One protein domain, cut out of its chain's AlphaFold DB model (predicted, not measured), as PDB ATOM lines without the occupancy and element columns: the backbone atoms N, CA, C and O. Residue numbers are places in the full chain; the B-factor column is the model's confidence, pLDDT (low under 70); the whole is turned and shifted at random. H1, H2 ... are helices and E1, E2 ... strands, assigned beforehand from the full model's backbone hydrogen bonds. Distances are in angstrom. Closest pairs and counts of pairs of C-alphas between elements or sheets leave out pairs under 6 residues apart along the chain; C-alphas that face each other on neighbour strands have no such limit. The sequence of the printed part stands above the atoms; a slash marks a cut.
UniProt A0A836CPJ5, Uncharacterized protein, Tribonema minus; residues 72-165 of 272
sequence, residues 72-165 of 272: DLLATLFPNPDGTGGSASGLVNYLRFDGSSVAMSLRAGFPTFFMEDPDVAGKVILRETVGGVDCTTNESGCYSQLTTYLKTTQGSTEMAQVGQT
ATOM      1  N   ASP A  72     -44.895 -40.446 -42.974       83.12
ATOM      2  CA  ASP A  72     -43.742 -39.930 -43.718       83.12
ATOM      3  C   ASP A  72     -42.806 -39.162 -42.780       83.12
ATOM      4  O   ASP A  72     -41.574 -39.309 -42.826       83.12
ATOM      5  N   LEU A  73     -43.385 -38.388 -41.859       85.88
ATOM      6  CA  LEU A  73     -42.634 -37.762 -40.777       85.88
ATOM      7  C   LEU A  73     -41.990 -38.820 -39.874       85.88
ATOM      8  O   LEU A  73     -40.801 -38.716 -39.559       85.88
ATOM      9  N   LEU A  74     -42.741 -39.850 -39.477       87.06
ATOM     10  CA  LEU A  74     -42.222 -40.933 -38.645       87.06
ATOM     11  C   LEU A  74     -41.067 -41.659 -39.339       87.06
ATOM     12  O   LEU A  74     -40.023 -41.843 -38.721       87.06
ATOM     13  N   ALA A  75     -41.205 -41.995 -40.622       87.25
ATOM     14  CA  ALA A  75     -40.150 -42.625 -41.413       87.25
ATOM     15  C   ALA A  75     -38.911 -41.726 -41.566       87.25
ATOM     16  O   ALA A  75     -37.786 -42.221 -41.640       87.25
ATOM     17  N   THR A  76     -39.092 -40.403 -41.562       87.38
ATOM     18  CA  THR A  76     -37.980 -39.442 -41.571       87.38
ATOM     19  C   THR A  76     -37.252 -39.392 -40.223       87.38
ATOM     20  O   THR A  76     -36.024 -39.289 -40.180       87.38
ATOM     21  N   LEU A  77     -37.989 -39.458 -39.110       88.62
ATOM     22  CA  LEU A  77     -37.423 -39.415 -37.758       88.62
ATOM     23  C   LEU A  77     -36.800 -40.752 -37.339       88.62
ATOM     24  O   LEU A  77     -35.735 -40.761 -36.718       88.62
ATOM     25  N   PHE A  78     -37.457 -41.855 -37.697       91.06
ATOM     26  CA  PHE A  78     -37.160 -43.234 -37.327       91.06
ATOM     27  C   PHE A  78     -37.408 -44.151 -38.536       91.06
ATOM     28  O   PHE A  78     -38.499 -44.703 -38.679       91.06
ATOM     29  N   PRO A  79     -36.416 -44.342 -39.419       90.06
ATOM     30  CA  PRO A  79     -36.609 -45.066 -40.676       90.06
ATOM     31  C   PRO A  79     -36.920 -46.555 -40.495       90.06
ATOM     32  O   PRO A  79     -37.476 -47.173 -41.402       90.06
ATOM     33  N   ASN A  80     -36.567 -47.133 -39.342       89.19
ATOM     34  CA  ASN A  80     -36.787 -48.545 -39.056       89.19
ATOM     35  C   ASN A  80     -37.905 -48.734 -38.010       89.19
ATOM     36  O   ASN A  80     -37.909 -48.028 -36.997       89.19
ATOM     37  N   PRO A  81     -38.804 -49.725 -38.183       85.25
ATOM     38  CA  PRO A  81     -39.888 -50.010 -37.233       85.25
ATOM     39  C   PRO A  81     -39.454 -50.432 -35.822       85.25
ATOM     40  O   PRO A  81     -40.239 -50.358 -34.880       85.25
ATOM     41  N   ASP A  82     -38.213 -50.887 -35.657       86.00
ATOM     42  CA  ASP A  82     -37.603 -51.161 -34.350       86.00
ATOM     43  C   ASP A  82     -37.079 -49.885 -33.658       86.00
ATOM     44  O   ASP A  82     -36.465 -49.960 -32.596       86.00
ATOM     45  N   GLY A  83     -37.312 -48.715 -34.266       85.88
ATOM     46  CA  GLY A  83     -36.868 -47.406 -33.799       85.88
ATOM     47  C   GLY A  83     -35.395 -47.101 -34.070       85.88
ATOM     48  O   GLY A  83     -34.920 -46.015 -33.732       85.88
ATOM     49  N   THR A  84     -34.649 -48.020 -34.688       88.56
ATOM     50  CA  THR A  84     -33.239 -47.793 -35.020       88.56
ATOM     51  C   THR A  84     -33.077 -46.882 -36.242       88.56
ATOM     52  O   THR A  84     -34.021 -46.575 -36.971       88.56
ATOM     53  N   GLY A  85     -31.851 -46.397 -36.460       87.19
ATOM     54  CA  GLY A  85     -31.530 -45.520 -37.592       87.19
ATOM     55  C   GLY A  85     -32.043 -44.081 -37.457       87.19
ATOM     56  O   GLY A  85     -31.862 -43.293 -38.381       87.19
ATOM     57  N   GLY A  86     -32.660 -43.727 -36.324       88.62
ATOM     58  CA  GLY A  86     -33.183 -42.386 -36.087       88.62
ATOM     59  C   GLY A  86     -32.098 -41.310 -35.973       88.62
ATOM     60  O   GLY A  86     -30.987 -41.548 -35.489       88.62
ATOM     61  N   SER A  87     -32.429 -40.096 -36.411       90.56
ATOM     62  CA  SER A  87     -31.519 -38.948 -36.357       90.56
ATOM     63  C   SER A  87     -31.711 -38.166 -35.062       90.56
ATOM     64  O   SER A  87     -32.724 -37.491 -34.897       90.56
ATOM     65  N   ALA A  88     -30.708 -38.165 -34.176       93.19
ATOM     66  CA  ALA A  88     -30.742 -37.370 -32.941       93.19
ATOM     67  C   ALA A  88     -31.023 -35.882 -33.215       93.19
ATOM     68  O   ALA A  88     -31.821 -35.254 -32.525       93.19
ATOM     69  N   SER A  89     -30.403 -35.314 -34.252       92.69
ATOM     70  CA  SER A  89     -30.645 -33.923 -34.650       92.69
ATOM     71  C   SER A  89     -32.033 -33.724 -35.262       92.69
ATOM     72  O   SER A  89     -32.655 -32.694 -35.016       92.69
ATOM     73  N   GLY A  90     -32.533 -34.702 -36.025       91.94
ATOM     74  CA  GLY A  90     -33.892 -34.677 -36.572       91.94
ATOM     75  C   GLY A  90     -34.945 -34.682 -35.466       91.94
ATOM     76  O   GLY A  90     -35.798 -33.798 -35.430       91.94
ATOM     77  N   LEU A  91     -34.815 -35.605 -34.508       92.69
ATOM     78  CA  LEU A  91     -35.696 -35.692 -33.349       92.69
ATOM     79  C   LEU A  91     -35.653 -34.413 -32.510       92.69
ATOM     80  O   LEU A  91     -36.698 -33.877 -32.170       92.69
ATOM     81  N   VAL A  92     -34.468 -33.874 -32.214       94.88
ATOM     82  CA  VAL A  92     -34.354 -32.631 -31.435       94.88
ATOM     83  C   VAL A  92     -34.998 -31.445 -32.148       94.88
ATOM     84  O   VAL A  92     -35.695 -30.665 -31.503       94.88
ATOM     85  N   ASN A  93     -34.815 -31.312 -33.462       94.12
ATOM     86  CA  ASN A  93     -35.469 -30.253 -34.230       94.12
ATOM     87  C   ASN A  93     -36.993 -30.406 -34.213       94.12
ATOM     88  O   ASN A  93     -37.693 -29.415 -34.017       94.12
ATOM     89  N   TYR A  94     -37.497 -31.636 -34.353       92.06
ATOM     90  CA  TYR A  94     -38.923 -31.921 -34.224       92.06
ATOM     91  C   TYR A  94     -39.445 -31.523 -32.838       92.06
ATOM     92  O   TYR A  94     -40.356 -30.707 -32.729       92.06
ATOM     93  N   LEU A  95     -38.789 -31.974 -31.764       92.69
ATOM     94  CA  LEU A  95     -39.158 -31.621 -30.390       92.69
ATOM     95  C   LEU A  95     -39.041 -30.125 -30.096       92.69
ATOM     96  O   LEU A  95     -39.709 -29.649 -29.184       92.69
ATOM     97  N   ARG A  96     -38.199 -29.379 -30.812       93.19
ATOM     98  CA  ARG A  96     -38.035 -27.940 -30.607       93.19
ATOM     99  C   ARG A  96     -39.130 -27.124 -31.281       93.19
ATOM    100  O   ARG A  96     -39.647 -26.195 -30.671       93.19
ATOM    101  N   PHE A  97     -39.443 -27.438 -32.533       92.00
ATOM    102  CA  PHE A  97     -40.267 -26.569 -33.374       92.00
ATOM    103  C   PHE A  97     -41.709 -27.050 -33.538       92.00
ATOM    104  O   PHE A  97     -42.567 -26.245 -33.894       92.00
ATOM    105  N   ASP A  98     -41.995 -28.322 -33.262       88.25
ATOM    106  CA  ASP A  98     -43.338 -28.871 -33.407       88.25
ATOM    107  C   ASP A  98     -44.173 -28.692 -32.127       88.25
ATOM    108  O   ASP A  98     -43.728 -28.970 -31.010       88.25
ATOM    109  N   GLY A  99     -45.392 -28.176 -32.281       83.31
ATOM    110  CA  GLY A  99     -46.329 -27.909 -31.185       83.31
ATOM    111  C   GLY A  99     -47.460 -28.927 -31.063       83.31
ATOM    112  O   GLY A  99     -48.402 -28.673 -30.316       83.31
ATOM    113  N   SER A 100     -47.422 -30.033 -31.809       85.38
ATOM    114  CA  SER A 100     -48.469 -31.053 -31.774       85.38
ATOM    115  C   SER A 100     -48.513 -31.783 -30.430       85.38
ATOM    116  O   SER A 100     -47.538 -31.821 -29.670       85.38
ATOM    117  N   SER A 101     -49.648 -32.426 -30.154       82.50
ATOM    118  CA  SER A 101     -49.794 -33.330 -29.010       82.50
ATOM    119  C   SER A 101     -48.749 -34.448 -29.028       82.50
ATOM    120  O   SER A 101     -48.242 -34.814 -27.973       82.50
ATOM    121  N   VAL A 102     -48.356 -34.930 -30.211       82.81
ATOM    122  CA  VAL A 102     -47.304 -35.942 -30.384       82.81
ATOM    123  C   VAL A 102     -45.969 -35.422 -29.881       82.81
ATOM    124  O   VAL A 102     -45.340 -36.061 -29.041       82.81
ATOM    125  N   ALA A 103     -45.548 -34.241 -30.339       87.00
ATOM    126  CA  ALA A 103     -44.308 -33.631 -29.880       87.00
ATOM    127  C   ALA A 103     -44.323 -33.407 -28.359       87.00
ATOM    128  O   ALA A 103     -43.329 -33.690 -27.695       87.00
ATOM    129  N   MET A 104     -45.455 -32.986 -27.779       87.12
ATOM    130  CA  MET A 104     -45.602 -32.862 -26.321       87.12
ATOM    131  C   MET A 104     -45.480 -34.210 -25.597       87.12
ATOM    132  O   MET A 104     -44.734 -34.313 -24.622       87.12
ATOM    133  N   SER A 105     -46.146 -35.257 -26.092       83.25
ATOM    134  CA  SER A 105     -46.035 -36.620 -25.561       83.25
ATOM    135  C   SER A 105     -44.604 -37.154 -25.639       83.25
ATOM    136  O   SER A 105     -44.131 -37.785 -24.696       83.25
ATOM    137  N   LEU A 106     -43.881 -36.858 -26.721       88.25
ATOM    138  CA  LEU A 106     -42.480 -37.241 -26.859       88.25
ATOM    139  C   LEU A 106     -41.568 -36.477 -25.901       88.25
ATOM    140  O   LEU A 106     -40.687 -37.084 -25.298       88.25
ATOM    141  N   ARG A 107     -41.790 -35.171 -25.705       90.62
ATOM    142  CA  ARG A 107     -41.057 -34.386 -24.697       90.62
ATOM    143  C   ARG A 107     -41.232 -34.983 -23.298       90.62
ATOM    144  O   ARG A 107     -40.251 -35.077 -22.564       90.62
ATOM    145  N   ALA A 108     -42.438 -35.440 -22.947       85.50
ATOM    146  CA  ALA A 108     -42.702 -36.093 -21.661       85.50
ATOM    147  C   ALA A 108     -41.865 -37.372 -21.452       85.50
ATOM    148  O   ALA A 108     -41.532 -37.708 -20.317       85.50
ATOM    149  N   GLY A 109     -41.471 -38.047 -22.538       84.62
ATOM    150  CA  GLY A 109     -40.565 -39.199 -22.512       84.62
ATOM    151  C   GLY A 109     -39.119 -38.868 -22.125       84.62
ATOM    152  O   GLY A 109     -38.363 -39.774 -21.787       84.62
ATOM    153  N   PHE A 110     -38.729 -37.587 -22.109       89.69
ATOM    154  CA  PHE A 110     -37.388 -37.129 -21.731       89.69
ATOM    155  C   PHE A 110     -37.436 -36.217 -20.489       89.69
ATOM    156  O   PHE A 110     -37.104 -35.027 -20.571       89.69
ATOM    157  N   PRO A 111     -37.804 -36.747 -19.305       89.44
ATOM    158  CA  PRO A 111     -38.062 -35.948 -18.105       89.44
ATOM    159  C   PRO A 111     -36.825 -35.230 -17.551       89.44
ATOM    160  O   PRO A 111     -36.966 -34.334 -16.723       89.44
ATOM    161  N   THR A 112     -35.612 -35.585 -17.982       90.50
ATOM    162  CA  THR A 112     -34.372 -34.855 -17.654       90.50
ATOM    163  C   THR A 112     -34.276 -33.511 -18.377       90.50
ATOM    164  O   THR A 112     -33.618 -32.594 -17.894       90.50
ATOM    165  N   PHE A 113     -34.930 -33.384 -19.531       94.44
ATOM    166  CA  PHE A 113     -34.858 -32.210 -20.401       94.44
ATOM    167  C   PHE A 113     -36.134 -31.385 -20.340       94.44
ATOM    168  O   PHE A 113     -36.072 -30.160 -20.383       94.44
ATOM    169  N   PHE A 114     -37.277 -32.049 -20.192       95.19
ATOM    170  CA  PHE A 114     -38.580 -31.407 -20.178       95.19
ATOM    171  C   PHE A 114     -39.325 -31.648 -18.866       95.19
ATOM    172  O   PHE A 114     -39.023 -32.569 -18.104       95.19
ATOM    173  N   MET A 115     -40.300 -30.791 -18.599       94.19
ATOM    174  CA  MET A 115     -41.220 -30.885 -17.473       94.19
ATOM    175  C   MET A 115     -42.605 -30.388 -17.881       94.19
ATOM    176  O   MET A 115     -42.742 -29.657 -18.861       94.19
ATOM    177  N   GLU A 116     -43.627 -30.791 -17.135       91.50
ATOM    178  CA  GLU A 116     -44.950 -30.188 -17.269       91.50
ATOM    179  C   GLU A 116     -44.895 -28.725 -16.811       91.50
ATOM    180  O   GLU A 116     -44.236 -28.395 -15.821       91.50
ATOM    181  N   ASP A 117     -45.540 -27.855 -17.580       91.00
ATOM    182  CA  ASP A 117     -45.684 -26.441 -17.279       91.00
ATOM    183  C   ASP A 117     -46.534 -26.300 -16.002       91.00
ATOM    184  O   ASP A 117     -47.676 -26.770 -15.982       91.00
ATOM    185  N   PRO A 118     -46.007 -25.686 -14.927       88.00
ATOM    186  CA  PRO A 118     -46.739 -25.569 -13.669       88.00
ATOM    187  C   PRO A 118     -48.007 -24.715 -13.800       88.00
ATOM    188  O   PRO A 118     -48.919 -24.859 -12.986       88.00
ATOM    189  N   ASP A 119     -48.078 -23.858 -14.822       92.19
ATOM    190  CA  ASP A 119     -49.189 -22.936 -15.041       92.19
ATOM    191  C   ASP A 119     -50.208 -23.471 -16.062       92.19
ATOM    192  O   ASP A 119     -51.334 -22.972 -16.141       92.19
ATOM    193  N   VAL A 120     -49.839 -24.487 -16.855       88.56
ATOM    194  CA  VAL A 120     -50.674 -25.027 -17.938       88.56
ATOM    195  C   VAL A 120     -50.633 -26.555 -17.944       88.56
ATOM    196  O   VAL A 120     -49.728 -27.168 -18.508       88.56
ATOM    197  N   ALA A 121     -51.676 -27.172 -17.386       84.25
ATOM    198  CA  ALA A 121     -51.827 -28.626 -17.365       84.25
ATOM    199  C   ALA A 121     -51.723 -29.237 -18.774       84.25
ATOM    200  O   ALA A 121     -52.323 -28.743 -19.734       84.25
ATOM    201  N   GLY A 122     -50.965 -30.327 -18.894       79.75
ATOM    202  CA  GLY A 122     -50.753 -31.053 -20.146       79.75
ATOM    203  C   GLY A 122     -49.778 -30.395 -21.131       79.75
ATOM    204  O   GLY A 122     -49.457 -31.001 -22.155       79.75
ATOM    205  N   LYS A 123     -49.263 -29.193 -20.846       86.56
ATOM    206  CA  LYS A 123     -48.220 -28.563 -21.662       86.56
ATOM    207  C   LYS A 123     -46.849 -28.992 -21.156       86.56
ATOM    208  O   LYS A 123     -46.544 -28.861 -19.980       86.56
ATOM    209  N   VAL A 124     -45.995 -29.464 -22.060       90.81
ATOM    210  CA  VAL A 124     -44.628 -29.885 -21.726       90.81
ATOM    211  C   VAL A 124     -43.623 -28.863 -22.252       90.81
ATOM    212  O   VAL A 124     -43.579 -28.591 -23.456       90.81
ATOM    213  N   ILE A 125     -42.815 -28.311 -21.347       92.50
ATOM    214  CA  ILE A 125     -41.821 -27.262 -21.596       92.50
ATOM    215  C   ILE A 125     -40.405 -27.741 -21.273       92.50
ATOM    216  O   ILE A 125     -40.205 -28.714 -20.546       92.50
ATOM    217  N   LEU A 126     -39.405 -27.063 -21.833       94.44
ATOM    218  CA  LEU A 126     -38.002 -27.296 -21.500       94.44
ATOM    219  C   LEU A 126     -37.742 -26.871 -20.046       94.44
ATOM    220  O   LEU A 126     -38.240 -25.835 -19.609       94.44
ATOM    221  N   ARG A 127     -36.967 -27.657 -19.298       94.94
ATOM    222  CA  ARG A 127     -36.562 -27.291 -17.935       94.94
ATOM    223  C   ARG A 127     -35.714 -26.029 -17.945       94.94
ATOM    224  O   ARG A 127     -34.951 -25.810 -18.876       94.94
ATOM    225  N   GLU A 128     -35.767 -25.262 -16.861       94.44
ATOM    226  CA  GLU A 128     -34.952 -24.050 -16.699       94.44
ATOM    227  C   GLU A 128     -33.448 -24.335 -16.725       94.44
ATOM    228  O   GLU A 128     -32.659 -23.481 -17.111       94.44
ATOM    229  N   THR A 129     -33.018 -25.533 -16.318       93.75
ATOM    230  CA  THR A 129     -31.606 -25.922 -16.348       93.75
ATOM    231  C   THR A 129     -31.438 -27.358 -16.819       93.75
ATOM    232  O   THR A 129     -32.063 -28.275 -16.286       93.75
ATOM    233  N   VAL A 130     -30.539 -27.560 -17.784       92.88
ATOM    234  CA  VAL A 130     -30.191 -28.871 -18.344       92.88
ATOM    235  C   VAL A 130     -28.674 -28.997 -18.423       92.88
ATOM    236  O   VAL A 130     -28.013 -28.215 -19.101       92.88
ATOM    237  N   GLY A 131     -28.100 -29.987 -17.732       86.44
ATOM    238  CA  GLY A 131     -26.651 -30.237 -17.775       86.44
ATOM    239  C   GLY A 131     -25.799 -29.034 -17.344       86.44
ATOM    240  O   GLY A 131     -24.694 -28.859 -17.845       86.44
ATOM    241  N   GLY A 132     -26.329 -28.176 -16.463       89.12
ATOM    242  CA  GLY A 132     -25.676 -26.939 -16.021       89.12
ATOM    243  C   GLY A 132     -25.826 -25.743 -16.971       89.12
ATOM    244  O   GLY A 132     -25.290 -24.679 -16.675       89.12
ATOM    245  N   VAL A 133     -26.549 -25.887 -18.087       93.88
ATOM    246  CA  VAL A 133     -26.926 -24.776 -18.973       93.88
ATOM    247  C   VAL A 133     -28.264 -24.207 -18.518       93.88
ATOM    248  O   VAL A 133     -29.226 -24.960 -18.385       93.88
ATOM    249  N   ASP A 134     -28.326 -22.894 -18.310       94.56
ATOM    250  CA  ASP A 134     -29.576 -22.162 -18.095       94.56
ATOM    251  C   ASP A 134     -30.326 -22.007 -19.426       94.56
ATOM    252  O   ASP A 134     -29.873 -21.341 -20.361       94.56
ATOM    253  N   CYS A 135     -31.479 -22.655 -19.518       93.81
ATOM    254  CA  CYS A 135     -32.287 -22.720 -20.725       93.81
ATOM    255  C   CYS A 135     -33.158 -21.480 -20.925       93.81
ATOM    256  O   CYS A 135     -33.633 -21.261 -22.037       93.81
ATOM    257  N   THR A 136     -33.339 -20.654 -19.887       92.56
ATOM    258  CA  THR A 136     -34.066 -19.381 -19.995       92.56
ATOM    259  C   THR A 136     -33.250 -18.334 -20.756       92.56
ATOM    260  O   THR A 136     -33.809 -17.474 -21.435       92.56
ATOM    261  N   THR A 137     -31.919 -18.443 -20.699       94.12
ATOM    262  CA  THR A 137     -30.979 -17.543 -21.377       94.12
ATOM    263  C   THR A 137     -30.286 -18.189 -22.579       94.12
ATOM    264  O   THR A 137     -29.902 -17.485 -23.515       94.12
ATOM    265  N   ASN A 138     -30.149 -19.520 -22.604       94.19
ATOM    266  CA  ASN A 138     -29.534 -20.266 -23.700       94.19
ATOM    267  C   ASN A 138     -30.309 -21.547 -24.052       94.19
ATOM    268  O   ASN A 138     -29.795 -22.667 -23.976       94.19
ATOM    269  N   GLU A 139     -31.546 -21.369 -24.510       93.69
ATOM    270  CA  GLU A 139     -32.427 -22.455 -24.960       93.69
ATOM    271  C   GLU A 139     -31.742 -23.381 -25.986       93.69
ATOM    272  O   GLU A 139     -31.771 -24.608 -25.868       93.69
ATOM    273  N   SER A 140     -31.049 -22.801 -26.975       94.19
ATOM    274  CA  SER A 140     -30.336 -23.572 -28.006       94.19
ATOM    275  C   SER A 140     -29.233 -24.456 -27.408       94.19
ATOM    276  O   SER A 140     -29.024 -25.579 -27.870       94.19
ATOM    277  N   GLY A 141     -28.551 -23.983 -26.360       94.31
ATOM    278  CA  GLY A 141     -27.561 -24.758 -25.617       94.31
ATOM    279  C   GLY A 141     -28.169 -25.986 -24.943       94.31
ATOM    280  O   GLY A 141     -27.587 -27.067 -25.011       94.31
ATOM    281  N   CYS A 142     -29.370 -25.868 -24.377       95.31
ATOM    282  CA  CYS A 142     -30.072 -26.990 -23.756       95.31
ATOM    283  C   CYS A 142     -30.540 -28.042 -24.771       95.31
ATOM    284  O   CYS A 142     -30.364 -29.241 -24.545       95.31
ATOM    285  N   TYR A 143     -31.025 -27.630 -25.946       94.88
ATOM    286  CA  TYR A 143     -31.292 -28.573 -27.041       94.88
ATOM    287  C   TYR A 143     -30.007 -29.224 -27.588       94.88
ATOM    288  O   TYR A 143     -30.018 -30.390 -27.998       94.88
ATOM    289  N   SER A 144     -28.869 -28.523 -27.545       95.81
ATOM    290  CA  SER A 144     -27.563 -29.117 -27.855       95.81
ATOM    291  C   SER A 144     -27.144 -30.168 -26.817       95.81
ATOM    292  O   SER A 144     -26.550 -31.185 -27.188       95.81
ATOM    293  N   GLN A 145     -27.481 -29.975 -25.535       95.81
ATOM    294  CA  GLN A 145     -27.286 -30.998 -24.501       95.81
ATOM    295  C   GLN A 145     -28.136 -32.237 -24.790       95.81
ATOM    296  O   GLN A 145     -27.607 -33.346 -24.762       95.81
ATOM    297  N   LEU A 146     -29.408 -32.064 -25.169       95.31
ATOM    298  CA  LEU A 146     -30.266 -33.183 -25.574       95.31
ATOM    299  C   LEU A 146     -29.693 -33.920 -26.789       95.31
ATOM    300  O   LEU A 146     -29.567 -35.140 -26.775       95.31
ATOM    301  N   THR A 147     -29.255 -33.187 -27.814       95.75
ATOM    302  CA  THR A 147     -28.617 -33.788 -28.999       95.75
ATOM    303  C   THR A 147     -27.382 -34.609 -28.620       95.75
ATOM    304  O   THR A 147     -27.150 -35.680 -29.177       95.75
ATOM    305  N   THR A 148     -26.574 -34.108 -27.683       95.44
ATOM    306  CA  THR A 148     -25.373 -34.800 -27.198       95.44
ATOM    307  C   THR A 148     -25.747 -36.047 -26.403       95.44
ATOM    308  O   THR A 148     -25.166 -37.108 -26.623       95.44
ATOM    309  N   TYR A 149     -26.760 -35.949 -25.543       95.25
ATOM    310  CA  TYR A 149     -27.289 -37.067 -24.774       95.25
ATOM    311  C   TYR A 149     -27.791 -38.204 -25.668       95.25
ATOM    312  O   TYR A 149     -27.380 -39.348 -25.481       95.25
ATOM    313  N   LEU A 150     -28.594 -37.898 -26.691       94.88
ATOM    314  CA  LEU A 150     -29.136 -38.894 -27.625       94.88
ATOM    315  C   LEU A 150     -28.052 -39.616 -28.446       94.88
ATOM    316  O   LEU A 150     -28.310 -40.679 -29.003       94.88
ATOM    317  N   LYS A 151     -26.830 -39.071 -28.509       94.38
ATOM    318  CA  LYS A 151     -25.667 -39.722 -29.141       94.38
ATOM    319  C   LYS A 151     -24.897 -40.651 -28.197       94.38
ATOM    320  O   LYS A 151     -24.005 -41.361 -28.649       94.38
ATOM    321  N   THR A 152     -25.204 -40.645 -26.902       94.94
ATOM    322  CA  THR A 152     -24.648 -41.616 -25.950       94.94
ATOM    323  C   THR A 152     -25.319 -42.980 -26.116       94.94
ATOM    324  O   THR A 152     -26.401 -43.090 -26.695       94.94
ATOM    325  N   THR A 153     -24.716 -44.037 -25.568       93.81
ATOM    326  CA  THR A 153     -25.312 -45.383 -25.579       93.81
ATOM    327  C   THR A 153     -26.692 -45.410 -24.917       93.81
ATOM    328  O   THR A 153     -27.617 -46.023 -25.445       93.81
ATOM    329  N   GLN A 154     -26.856 -44.714 -23.789       91.94
ATOM    330  CA  GLN A 154     -28.139 -44.646 -23.092       91.94
ATOM    331  C   GLN A 154     -29.170 -43.862 -23.911       91.94
ATOM    332  O   GLN A 154     -30.231 -44.393 -24.228       91.94
ATOM    333  N   GLY A 155     -28.839 -42.631 -24.314       91.19
ATOM    334  CA  GLY A 155     -29.786 -41.778 -25.031       91.19
ATOM    335  C   GLY A 155     -30.195 -42.335 -26.395       91.19
ATOM    336  O   GLY A 155     -31.348 -42.192 -26.782       91.19
ATOM    337  N   SER A 156     -29.298 -43.028 -27.104       91.62
ATOM    338  CA  SER A 156     -29.647 -43.703 -28.366       91.62
ATOM    339  C   SER A 156     -30.571 -44.909 -28.160       91.62
ATOM    340  O   SER A 156     -31.441 -45.151 -28.993       91.62
ATOM    341  N   THR A 157     -30.436 -45.625 -27.039       91.69
ATOM    342  CA  THR A 157     -31.347 -46.721 -26.668       91.69
ATOM    343  C   THR A 157     -32.742 -46.187 -26.347       91.69
ATOM    344  O   THR A 157     -33.728 -46.695 -26.873       91.69
ATOM    345  N   GLU A 158     -32.833 -45.130 -25.539       90.38
ATOM    346  CA  GLU A 158     -34.107 -44.472 -25.220       90.38
ATOM    347  C   GLU A 158     -34.762 -43.881 -26.478       90.38
ATOM    348  O   GLU A 158     -35.960 -44.043 -26.699       90.38
ATOM    349  N   MET A 159     -33.965 -43.268 -27.361       90.69
ATOM    350  CA  MET A 159     -34.428 -42.785 -28.662       90.69
ATOM    351  C   MET A 159     -35.032 -43.914 -29.506       90.69
ATOM    352  O   MET A 159     -36.111 -43.738 -30.068       90.69
ATOM    353  N   ALA A 160     -34.371 -45.072 -29.579       91.19
ATOM    354  CA  ALA A 160     -34.892 -46.220 -30.315       91.19
ATOM    355  C   ALA A 160     -36.199 -46.750 -29.702       91.19
ATOM    356  O   ALA A 160     -37.153 -47.010 -30.428       91.19
ATOM    357  N   GLN A 161     -36.303 -46.824 -28.373       89.25
ATOM    358  CA  GLN A 161     -37.546 -47.221 -27.696       89.25
ATOM    359  C   GLN A 161     -38.709 -46.269 -28.007       89.25
ATOM    360  O   GLN A 161     -39.835 -46.712 -28.248       89.25
ATOM    361  N   VAL A 162     -38.440 -44.961 -28.049       87.19
ATOM    362  CA  VAL A 162     -39.420 -43.952 -28.467       87.19
ATOM    363  C   VAL A 162     -39.856 -44.183 -29.915       87.19
ATOM    364  O   VAL A 162     -41.055 -44.247 -30.183       87.19
ATOM    365  N   GLY A 163     -38.907 -44.365 -30.837       88.88
ATOM    366  CA  GLY A 163     -39.206 -44.651 -32.242       88.88
ATOM    367  C   GLY A 163     -40.051 -45.912 -32.416       88.88
ATOM    368  O   GLY A 163     -41.070 -45.889 -33.102       88.88
ATOM    369  N   GLN A 164     -39.683 -46.994 -31.728       88.94
ATOM    370  CA  GLN A 164     -40.433 -48.249 -31.724       88.94
ATOM    371  C   GLN A 164     -41.860 -48.057 -31.193       88.94
ATOM    372  O   GLN A 164     -42.816 -48.599 -31.747       88.94
ATOM    373  N   THR A 165     -42.021 -47.262 -30.133       85.25
ATOM    374  CA  THR A 165     -43.336 -46.946 -29.559       85.25
ATOM    375  C   THR A 165     -44.206 -46.179 -30.552       85.25
ATOM    376  O   THR A 165     -45.373 -46.520 -30.726       85.25
TER     377      THR A 165
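AT A GLANCE: This is residues 72 to 165 of the 272 residues of an uncharacterized protein of Tribonema minus (UniProt A0A836CPJ5). Two helices side by side, H2 and H4, run opposite ways through the body; H3 packs steeply on H2, and H5 turns off the end of H4 at about a right angle, so that H4 and H5 make an L. A small hairpin of two short strands, E1 and E2, packs on H3 at one end of the long axis, and the short helix H1 with the loop after it lies at the other end. The printed part has 94 residues, with five named helices and two named strands in the order H1 H2 H3 E1 E2 H4 H5; the sheet is E1 - E2, antiparallel, and the class is mostly helix. The whole is compact, with a radius of gyration of the C-alphas of 12.9 A, and spans 36 by 27 by 18 A.

IN THESE COORDINATES: Find C-alpha 72 at (-43.742, -39.930, -43.718); there H1 begins, residues 72 to 77. Go on to H2, residues 88 to 97, 14.4 A long, and then to H3, residues 101 to 108, 10.6 A long. The strands E1, residues 114 to 116, and E2, residues 124 to 126, are each 7.1 A long. Find C-alpha 139 at (-32.427, -22.455, -24.960); from there H4 runs to residue 150, 17.0 A away. H5, residues 153 to 165, is 18.5 A long and ends at C-alpha 165 at (-43.336, -46.946, -29.559).

HOW THE PARTS SIT: Look first at H2, which touches H4 at a shallow tilt of 34 degrees, only just short of steep, opposite ways; their closest C-alphas, of Ala 88 and Thr 147, are 5.7 A apart. H2 also touches H3, at a steep tilt of 62 degrees, with the C-alphas of Leu 95 and Ala 103 closest at 5.6 A. Look next at the hairpin E1 and E2: the closest C-alphas of H3 and E2, of Met 104 and Val 124, are 5.6 A apart. Within it N 115 and O 125, and N 125 and O 115, are each 2.8 A apart, within hydrogen-bond range. H4 and H5 touch only at the corner, about perpendicular at 89 degrees, with the C-alphas of Leu 150 and Ser 156 closest at 4.9 A. H1 is close to H2 but not clearly touching it, the C-alphas of Leu 77 and Leu 91 being 6.0 A apart; H1 and H4 are apart. In H1, H2, H3, H4 and H5 every O i to N i+4 pair is within hydrogen-bond range.

THE WHOLE: The two C-alphas farthest apart are those of Asn 80 and Asp 119, at 37.2 A. The printed part has no cut. The link from E2 to H4, residues 127 to 138, is long, and in it residues 129 to 130 pair antiparallel with residues 133 to 134. The mean pLDDT of the printed part is 90.5, and no printed residue is under 70.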